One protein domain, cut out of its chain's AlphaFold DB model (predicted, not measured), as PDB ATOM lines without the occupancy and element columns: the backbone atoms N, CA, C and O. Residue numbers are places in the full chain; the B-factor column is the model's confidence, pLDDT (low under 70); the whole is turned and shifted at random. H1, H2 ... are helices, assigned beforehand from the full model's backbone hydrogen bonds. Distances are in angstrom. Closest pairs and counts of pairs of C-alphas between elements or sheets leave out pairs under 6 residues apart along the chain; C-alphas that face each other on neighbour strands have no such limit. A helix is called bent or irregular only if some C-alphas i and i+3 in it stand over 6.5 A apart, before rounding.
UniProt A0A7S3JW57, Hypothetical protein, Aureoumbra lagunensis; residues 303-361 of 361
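AT A GLANCE: This is residues 303 to 361 of the 361 residues of the protein "Hypothetical protein" of Aureoumbra lagunensis (UniProt A0A7S3JW57). This is a loose, open frame: the long helix H3 makes one side, a small hairpin of the short helices H1 and H2 stands at its first end, and past its other end the last 15 residues, 347 to 361, turn and fold back towards the side where H1 lies. Little fills the space between H3 and the returning tail. The printed part has 59 residues with three named helices, H1, H2 and H3 in that order along the chain, and no named strand; its class is all helix. The whole is loose, with a radius of gyration of the C-alphas of 15.0 A, and the C-alphas span 46 by 23 by 11 A.

IN THESE COORDINATES: Find C-alpha 303 at (157.018, 226.282, 223.209); there H1 begins, and it holds residues 303 to 310, 12.7 A from first to last C-alpha. It is irregular: C-alphas 306 and 309 are 7.2 A apart, against about 5 A in a regular helix, and its line is a rough one. After five residues, find C-alpha 316 at (163.455, 245.111, 219.302), where H2 begins; it holds residues 316 to 325 and measures 14.1 A. Two residues on, H3 begins at Gly 328 and runs 26.8 A through residues 328 to 346, ending with C-alpha 346 at (147.864, 212.877, 211.605). Residues 347 to 361 hold no named element.

HOW THE PARTS SIT: Look first at Leu 309 and Arg 319, whose C-alphas, 6.4 A apart, are the closest of H1 and H2. These two helices touch, with 4 pairs of C-alphas within 8 A. They run opposite ways at a shallow tilt of 32 degrees, only just short of steep, and form a helical hairpin. Next compare Val 306 with Arg 331: their C-alphas, 7.1 A apart, are the closest of H1 and H3, which are close but not clearly touching. H1 and H3 run opposite ways at a steep tilt of 66 degrees. H2 and H3 meet only through their link. In H2 and H3 every O i to N i+4 pair is within hydrogen-bond range; in H1 2 of 4 are.

THE WHOLE: The two C-alphas farthest apart are those of Leu 317 and His 352, at 45.9 A. The first and last printed C-alphas, those of Ile 303 and Thr 361, are 12.3 A apart; Thr 361 is the chain's last residue. The printed part has no cut, and the links H1 to H2 and H2 to H3 are tight. In the B-factor column the mean pLDDT of the printed part is 78.5, and residues 305 to 313 and 359 to 361 are under 70.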
ATOM      1  N   ILE A 303     156.816 225.809 224.590       72.00
ATOM      2  CA  ILE A 303     157.018 226.282 223.209       72.00
ATOM      3  C   ILE A 303     156.364 227.651 222.936       72.00
ATOM      4  O   ILE A 303     156.809 228.380 222.053       72.00
ATOM      5  N   GLN A 304     155.385 228.076 223.744       70.31
ATOM      6  CA  GLN A 304     154.825 229.431 223.672       70.31
ATOM      7  C   GLN A 304     155.872 230.533 223.917       70.31
ATOM      8  O   GLN A 304     155.761 231.590 223.304       70.31
ATOM      9  N   LYS A 305     156.902 230.316 224.754       66.38
ATOM     10  CA  LYS A 305     158.013 231.282 224.896       66.38
ATOM     11  C   LYS A 305     158.872 231.350 223.628       66.38
ATOM     12  O   LYS A 305     159.221 232.439 223.190       66.38
ATOM     13  N   VAL A 306     159.130 230.203 223.001       64.56
ATOM     14  CA  VAL A 306     159.928 230.082 221.766       64.56
ATOM     15  C   VAL A 306     159.228 230.733 220.565       64.56
ATOM     16  O   VAL A 306     159.854 231.451 219.786       64.56
ATOM     17  N   LEU A 307     157.922 230.494 220.411       66.25
ATOM     18  CA  LEU A 307     157.119 230.988 219.284       66.25
ATOM     19  C   LEU A 307     156.600 232.423 219.479       66.25
ATOM     20  O   LEU A 307     156.059 233.011 218.542       66.25
ATOM     21  N   ARG A 308     156.793 233.030 220.660       65.44
ATOM     22  CA  ARG A 308     156.304 234.386 220.980       65.44
ATOM     23  C   ARG A 308     156.880 235.500 220.103       65.44
ATOM     24  O   ARG A 308     156.334 236.594 220.145       65.44
ATOM     25  N   LEU A 309     157.886 235.235 219.264       56.16
ATOM     26  CA  LEU A 309     158.429 236.190 218.284       56.16
ATOM     27  C   LEU A 309     157.360 236.876 217.415       56.16
ATOM     28  O   LEU A 309     157.533 238.041 217.077       56.16
ATOM     29  N   GLN A 310     156.243 236.210 217.092       52.78
ATOM     30  CA  GLN A 310     155.126 236.856 216.380       52.78
ATOM     31  C   GLN A 310     154.308 237.817 217.264       52.78
ATOM     32  O   GLN A 310     153.797 238.811 216.764       52.78
ATOM     33  N   ARG A 311     154.205 237.556 218.577       51.62
ATOM     34  CA  ARG A 311     153.501 238.421 219.548       51.62
ATOM     35  C   ARG A 311     154.373 239.542 220.124       51.62
ATOM     36  O   ARG A 311     153.844 240.442 220.759       51.62
ATOM     37  N   VAL A 312     155.688 239.483 219.914       57.16
ATOM     38  CA  VAL A 312     156.645 240.544 220.276       57.16
ATOM     39  C   VAL A 312     156.525 241.765 219.346       57.16
ATOM     40  O   VAL A 312     156.874 242.876 219.739       57.16
ATOM     41  N   GLY A 313     155.989 241.587 218.133       61.28
ATOM     42  CA  GLY A 313     155.731 242.687 217.205       61.28
ATOM     43  C   GLY A 313     157.004 243.452 216.832       61.28
ATOM     44  O   GLY A 313     157.985 242.859 216.381       61.28
ATOM     45  N   SER A 314     156.969 244.773 217.008       70.94
ATOM     46  CA  SER A 314     158.077 245.694 216.730       70.94
ATOM     47  C   SER A 314     159.020 245.937 217.918       70.94
ATOM     48  O   SER A 314     159.975 246.695 217.758       70.94
ATOM     49  N   ASP A 315     158.821 245.312 219.089       83.38
ATOM     50  CA  ASP A 315     159.762 245.482 220.204       83.38
ATOM     51  C   ASP A 315     161.095 244.760 219.933       83.38
ATOM     52  O   ASP A 315     161.248 243.545 220.103       83.38
ATOM     53  N   HIS A 316     162.089 245.554 219.541       82.88
ATOM     54  CA  HIS A 316     163.455 245.111 219.302       82.88
ATOM     55  C   HIS A 316     164.134 244.519 220.553       82.88
ATOM     56  O   HIS A 316     164.988 243.645 220.395       82.88
ATOM     57  N   LEU A 317     163.760 244.931 221.773       85.31
ATOM     58  CA  LEU A 317     164.382 244.461 223.015       85.31
ATOM     59  C   LEU A 317     163.892 243.058 223.387       85.31
ATOM     60  O   LEU A 317     164.709 242.138 223.489       85.31
ATOM     61  N   SER A 318     162.572 242.850 223.492       80.25
ATOM     62  CA  SER A 318     162.010 241.504 223.690       80.25
ATOM     63  C   SER A 318     162.395 240.564 222.549       80.25
ATOM     64  O   SER A 318     162.655 239.380 222.782       80.25
ATOM     65  N   ARG A 319     162.503 241.073 221.312       80.56
ATOM     66  CA  ARG A 319     162.967 240.270 220.177       80.56
ATOM     67  C   ARG A 319     164.417 239.836 220.356       80.56
ATOM     68  O   ARG A 319     164.687 238.641 220.264       80.56
ATOM     69  N   ALA A 320     165.331 240.757 220.660       83.69
ATOM     70  CA  ALA A 320     166.732 240.427 220.919       83.69
ATOM     71  C   ALA A 320     166.886 239.455 222.103       83.69
ATOM     72  O   ALA A 320     167.702 238.535 222.042       83.69
ATOM     73  N   GLN A 321     166.063 239.589 223.150       84.00
ATOM     74  CA  GLN A 321     166.027 238.639 224.261       84.00
ATOM     75  C   GLN A 321     165.618 237.228 223.810       84.00
ATOM     76  O   GLN A 321     166.323 236.273 224.138       84.00
ATOM     77  N   VAL A 322     164.533 237.080 223.042       79.94
ATOM     78  CA  VAL A 322     164.068 235.764 222.563       79.94
ATOM     79  C   VAL A 322     165.018 235.174 221.513       79.94
ATOM     80  O   VAL A 322     165.224 233.962 221.490       79.94
ATOM     81  N   GLU A 323     165.657 235.993 220.675       82.69
ATOM     82  CA  GLU A 323     166.676 235.524 219.725       82.69
ATOM     83  C   GLU A 323     167.987 235.098 220.423       82.69
ATOM     84  O   GLU A 323     168.647 234.174 219.941       82.69
ATOM     85  N   ARG A 324     168.315 235.694 221.582       86.19
ATOM     86  CA  ARG A 324     169.417 235.291 222.479       86.19
ATOM     87  C   ARG A 324     169.105 234.011 223.264       86.19
ATOM     88  O   ARG A 324     169.976 233.154 223.379       86.19
ATOM     89  N   GLU A 325     167.889 233.873 223.796       83.06
ATOM     90  CA  GLU A 325     167.440 232.677 224.536       83.06
ATOM     91  C   GLU A 325     167.245 231.476 223.590       83.06
ATOM     92  O   GLU A 325     167.646 230.353 223.904       83.06
ATOM     93  N   PHE A 326     166.723 231.720 222.383       82.94
ATOM     94  CA  PHE A 326     166.485 230.708 221.352       82.94
ATOM     95  C   PHE A 326     167.127 231.106 220.007       82.94
ATOM     96  O   PHE A 326     166.447 231.607 219.100       82.94
ATOM     97  N   PRO A 327     168.434 230.832 219.813       85.94
ATOM     98  CA  PRO A 327     169.120 231.045 218.539       85.94
ATOM     99  C   PRO A 327     168.429 230.348 217.358       85.94
ATOM    100  O   PRO A 327     167.781 229.310 217.519       85.94
ATOM    101  N   GLY A 328     168.591 230.885 216.143       84.75
ATOM    102  CA  GLY A 328     167.834 230.448 214.956       84.75
ATOM    103  C   GLY A 328     167.882 228.937 214.672       84.75
ATOM    104  O   GLY A 328     166.856 228.341 214.351       84.75
ATOM    105  N   ARG A 329     169.035 228.285 214.884       87.44
ATOM    106  CA  ARG A 329     169.180 226.823 214.738       87.44
ATOM    107  C   ARG A 329     168.385 226.035 215.789       87.44
ATOM    108  O   ARG A 329     167.834 224.988 215.467       87.44
ATOM    109  N   THR A 330     168.287 226.538 217.020       85.81
ATOM    110  CA  THR A 330     167.462 225.938 218.084       85.81
ATOM    111  C   THR A 330     165.980 226.034 217.728       85.81
ATOM    112  O   THR A 330     165.274 225.031 217.796       85.81
ATOM    113  N   ARG A 331     165.528 227.204 217.247       84.81
ATOM    114  CA  ARG A 331     164.156 227.397 216.744       84.81
ATOM    115  C   ARG A 331     163.833 226.473 215.567       84.81
ATOM    116  O   ARG A 331     162.787 225.835 215.580       84.81
ATOM    117  N   LEU A 332     164.736 226.346 214.590       85.88
ATOM    118  CA  LEU A 332     164.552 225.436 213.453       85.88
ATOM    119  C   LEU A 332     164.429 223.973 213.899       85.88
ATOM    120  O   LEU A 332     163.509 223.284 213.461       85.88
ATOM    121  N   ASN A 333     165.285 223.517 214.817       89.38
ATOM    122  CA  ASN A 333     165.177 222.174 215.388       89.38
ATOM    123  C   ASN A 333     163.816 221.961 216.076       89.38
ATOM    124  O   ASN A 333     163.160 220.960 215.809       89.38
ATOM    125  N   MET A 334     163.357 222.909 216.900       86.62
ATOM    126  CA  MET A 334     162.052 222.821 217.573       86.62
ATOM    127  C   MET A 334     160.877 222.786 216.580       86.62
ATOM    128  O   MET A 334     159.923 222.042 216.795       86.62
ATOM    129  N   MET A 335     160.953 223.515 215.459       86.31
ATOM    130  CA  MET A 335     159.947 223.437 214.387       86.31
ATOM    131  C   MET A 335     159.950 222.074 213.675       86.31
ATOM    132  O   MET A 335     158.880 221.536 213.401       86.31
ATOM    133  N   ILE A 336     161.122 221.477 213.427       91.06
ATOM    134  CA  ILE A 336     161.241 220.121 212.855       91.06
ATOM    135  C   ILE A 336     160.662 219.070 213.817       91.06
ATOM    136  O   ILE A 336     159.910 218.188 213.405       91.06
ATOM    137  N   GLN A 337     160.974 219.184 215.110       90.88
ATOM    138  CA  GLN A 337     160.465 218.288 216.149       90.88
ATOM    139  C   GLN A 337     158.938 218.420 216.315       90.88
ATOM    140  O   GLN A 337     158.243 217.408 216.420       90.88
ATOM    141  N   LEU A 338     158.397 219.646 216.249       89.75
ATOM    142  CA  LEU A 338     156.954 219.900 216.218       89.75
ATOM    143  C   LEU A 338     156.302 219.266 214.981       89.75
ATOM    144  O   LEU A 338     155.322 218.541 215.121       89.75
ATOM    145  N   ALA A 339     156.859 219.483 213.786       91.19
ATOM    146  CA  ALA A 339     156.342 218.895 212.551       91.19
ATOM    147  C   ALA A 339     156.323 217.355 212.605       91.19
ATOM    148  O   ALA A 339     155.341 216.745 212.194       91.19
ATOM    149  N   SER A 340     157.352 216.728 213.186       94.00
ATOM    150  CA  SER A 340     157.389 215.276 213.414       94.00
ATOM    151  C   SER A 340     156.255 214.792 214.333       94.00
ATOM    152  O   SER A 340     155.617 213.782 214.036       94.00
ATOM    153  N   ALA A 341     155.943 215.531 215.406       92.31
ATOM    154  CA  ALA A 341     154.809 215.219 216.283       92.31
ATOM    155  C   ALA A 341     153.453 215.367 215.571       92.31
ATOM    156  O   ALA A 341     152.576 214.523 215.746       92.31
ATOM    157  N   LEU A 342     153.287 216.404 214.744       90.62
ATOM    158  CA  LEU A 342     152.069 216.619 213.953       90.62
ATOM    159  C   LEU A 342     151.871 215.512 212.906       90.62
ATOM    160  O   LEU A 342     150.770 214.986 212.776       90.62
ATOM    161  N   VAL A 343     152.938 215.092 212.216       92.75
ATOM    162  CA  VAL A 343     152.894 213.961 211.272       92.75
ATOM    163  C   VAL A 343     152.503 212.660 211.980       92.75
ATOM    164  O   VAL A 343     151.648 211.943 211.470       92.75
ATOM    165  N   TYR A 344     153.056 212.377 213.165       92.19
ATOM    166  CA  TYR A 344     152.680 211.205 213.969       92.19
ATOM    167  C   TYR A 344     151.209 211.228 214.432       92.19
ATOM    168  O   TYR A 344     150.552 210.189 214.467       92.19
ATOM    169  N   LEU A 345     150.680 212.405 214.781       90.25
ATOM    170  CA  LEU A 345     149.276 212.560 215.178       90.25
ATOM    171  C   LEU A 345     148.320 212.416 213.985       90.25
ATOM    172  O   LEU A 345     147.270 211.793 214.120       90.25
ATOM    173  N   HIS A 346     148.686 212.946 212.817       89.62
ATOM    174  CA  HIS A 346     147.864 212.877 211.605       89.62
ATOM    175  C   HIS A 346     147.967 211.539 210.851       89.62
ATOM    176  O   HIS A 346     147.083 211.231 210.056       89.62
ATOM    177  N   SER A 347     149.001 210.719 211.079       89.12
ATOM    178  CA  SER A 347     149.186 209.441 210.367       89.12
ATOM    179  C   SER A 347     148.251 208.312 210.823       89.12
ATOM    180  O   SER A 347     148.388 207.183 210.352       89.12
ATOM    181  N   GLY A 348     147.360 208.561 211.791       80.75
ATOM    182  CA  GLY A 348     146.498 207.539 212.402       80.75
ATOM    183  C   GLY A 348     147.256 206.467 213.201       80.75
ATOM    184  O   GLY A 348     146.643 205.537 213.717       80.75
ATOM    185  N   SER A 349     148.585 206.587 213.326       81.44
ATOM    186  CA  SER A 349     149.453 205.622 214.022       81.44
ATOM    187  C   SER A 349     149.375 205.719 215.549       81.44
ATOM    188  O   SER A 349     149.939 204.879 216.246       81.44
ATOM    189  N   ALA A 350     148.722 206.765 216.061       77.44
ATOM    190  CA  ALA A 350     148.577 207.044 217.484       77.44
ATOM    191  C   ALA A 350     147.263 206.473 218.045       77.44
ATOM    192  O   ALA A 350     147.278 205.705 219.001       77.44
ATOM    193  N   VAL A 351     146.134 206.816 217.414       80.69
ATOM    194  CA  VAL A 351     144.803 206.239 217.650       80.69
ATOM    195  C   VAL A 351     144.109 206.143 216.293       80.69
ATOM    196  O   VAL A 351     144.026 207.136 215.569       80.69
ATOM    197  N   HIS A 352     143.630 204.951 215.933       76.69
ATOM    198  CA  HIS A 352     142.948 204.734 214.657       76.69
ATOM    199  C   HIS A 352     141.623 205.516 214.611       76.69
ATOM    200  O   HIS A 352     140.974 205.692 215.639       76.69
ATOM    201  N   ASN A 353     141.240 206.017 213.433       71.50
ATOM    202  CA  ASN A 353     140.048 206.853 213.203       71.50
ATOM    203  C   ASN A 353     139.954 208.165 214.022       71.50
ATOM    204  O   ASN A 353     138.940 208.857 213.953       71.50
ATOM    205  N   CYS A 354     141.001 208.568 214.753       72.44
ATOM    206  CA  CYS A 354     141.002 209.806 215.532       72.44
ATOM    207  C   CYS A 354     141.570 210.989 214.728       72.44
ATOM    208  O   CYS A 354     142.775 211.071 214.494       72.44
ATOM    209  N   VAL A 355     140.718 211.951 214.356       75.06
ATOM    210  CA  VAL A 355     141.147 213.204 213.709       75.06
ATOM    211  C   VAL A 355     141.609 214.206 214.768       75.06
ATOM    212  O   VAL A 355     140.821 214.669 215.591       75.06
ATOM    213  N   VAL A 356     142.893 214.572 214.749       75.88
ATOM    214  CA  VAL A 356     143.462 215.553 215.687       75.88
ATOM    215  C   VAL A 356     143.351 216.963 215.101       75.88
ATOM    216  O   VAL A 356     144.070 217.319 214.174       75.88
ATOM    217  N   ILE A 357     142.453 217.785 215.651       76.44
ATOM    218  CA  ILE A 357     142.260 219.178 215.215       76.44
ATOM    219  C   ILE A 357     143.084 220.123 216.097       76.44
ATOM    220  O   ILE A 357     142.800 220.316 217.282       76.44
ATOM    221  N   HIS A 358     144.090 220.763 215.505       71.31
ATOM    222  CA  HIS A 358     144.959 221.715 216.193       71.31
ATOM    223  C   HIS A 358     144.348 223.125 216.218       71.31
ATOM    224  O   HIS A 358     144.489 223.893 215.268       71.31
ATOM    225  N   ARG A 359     143.690 223.488 217.326       67.06
ATOM    226  CA  ARG A 359     143.232 224.868 217.576       67.06
ATOM    227  C   ARG A 359     144.422 225.757 217.964       67.06
ATOM    228  O   ARG A 359     145.106 225.477 218.948       67.06
ATOM    229  N   GLY A 360     144.666 226.815 217.190       56.41
ATOM    230  CA  GLY A 360     145.605 227.881 217.550       56.41
ATOM    231  C   GLY A 360     145.041 228.768 218.666       56.41
ATOM    232  O   GLY A 360     143.834 228.993 218.716       56.41
ATOM    233  N   THR A 361     145.917 229.250 219.551       48.53
ATOM    234  CA  THR A 361     145.597 230.060 220.747       48.53
ATOM    235  C   THR A 361     146.501 231.272 220.845       48.53
ATOM    236  O   THR A 361     147.709 231.104 220.543       48.53
TER     237      THR A 361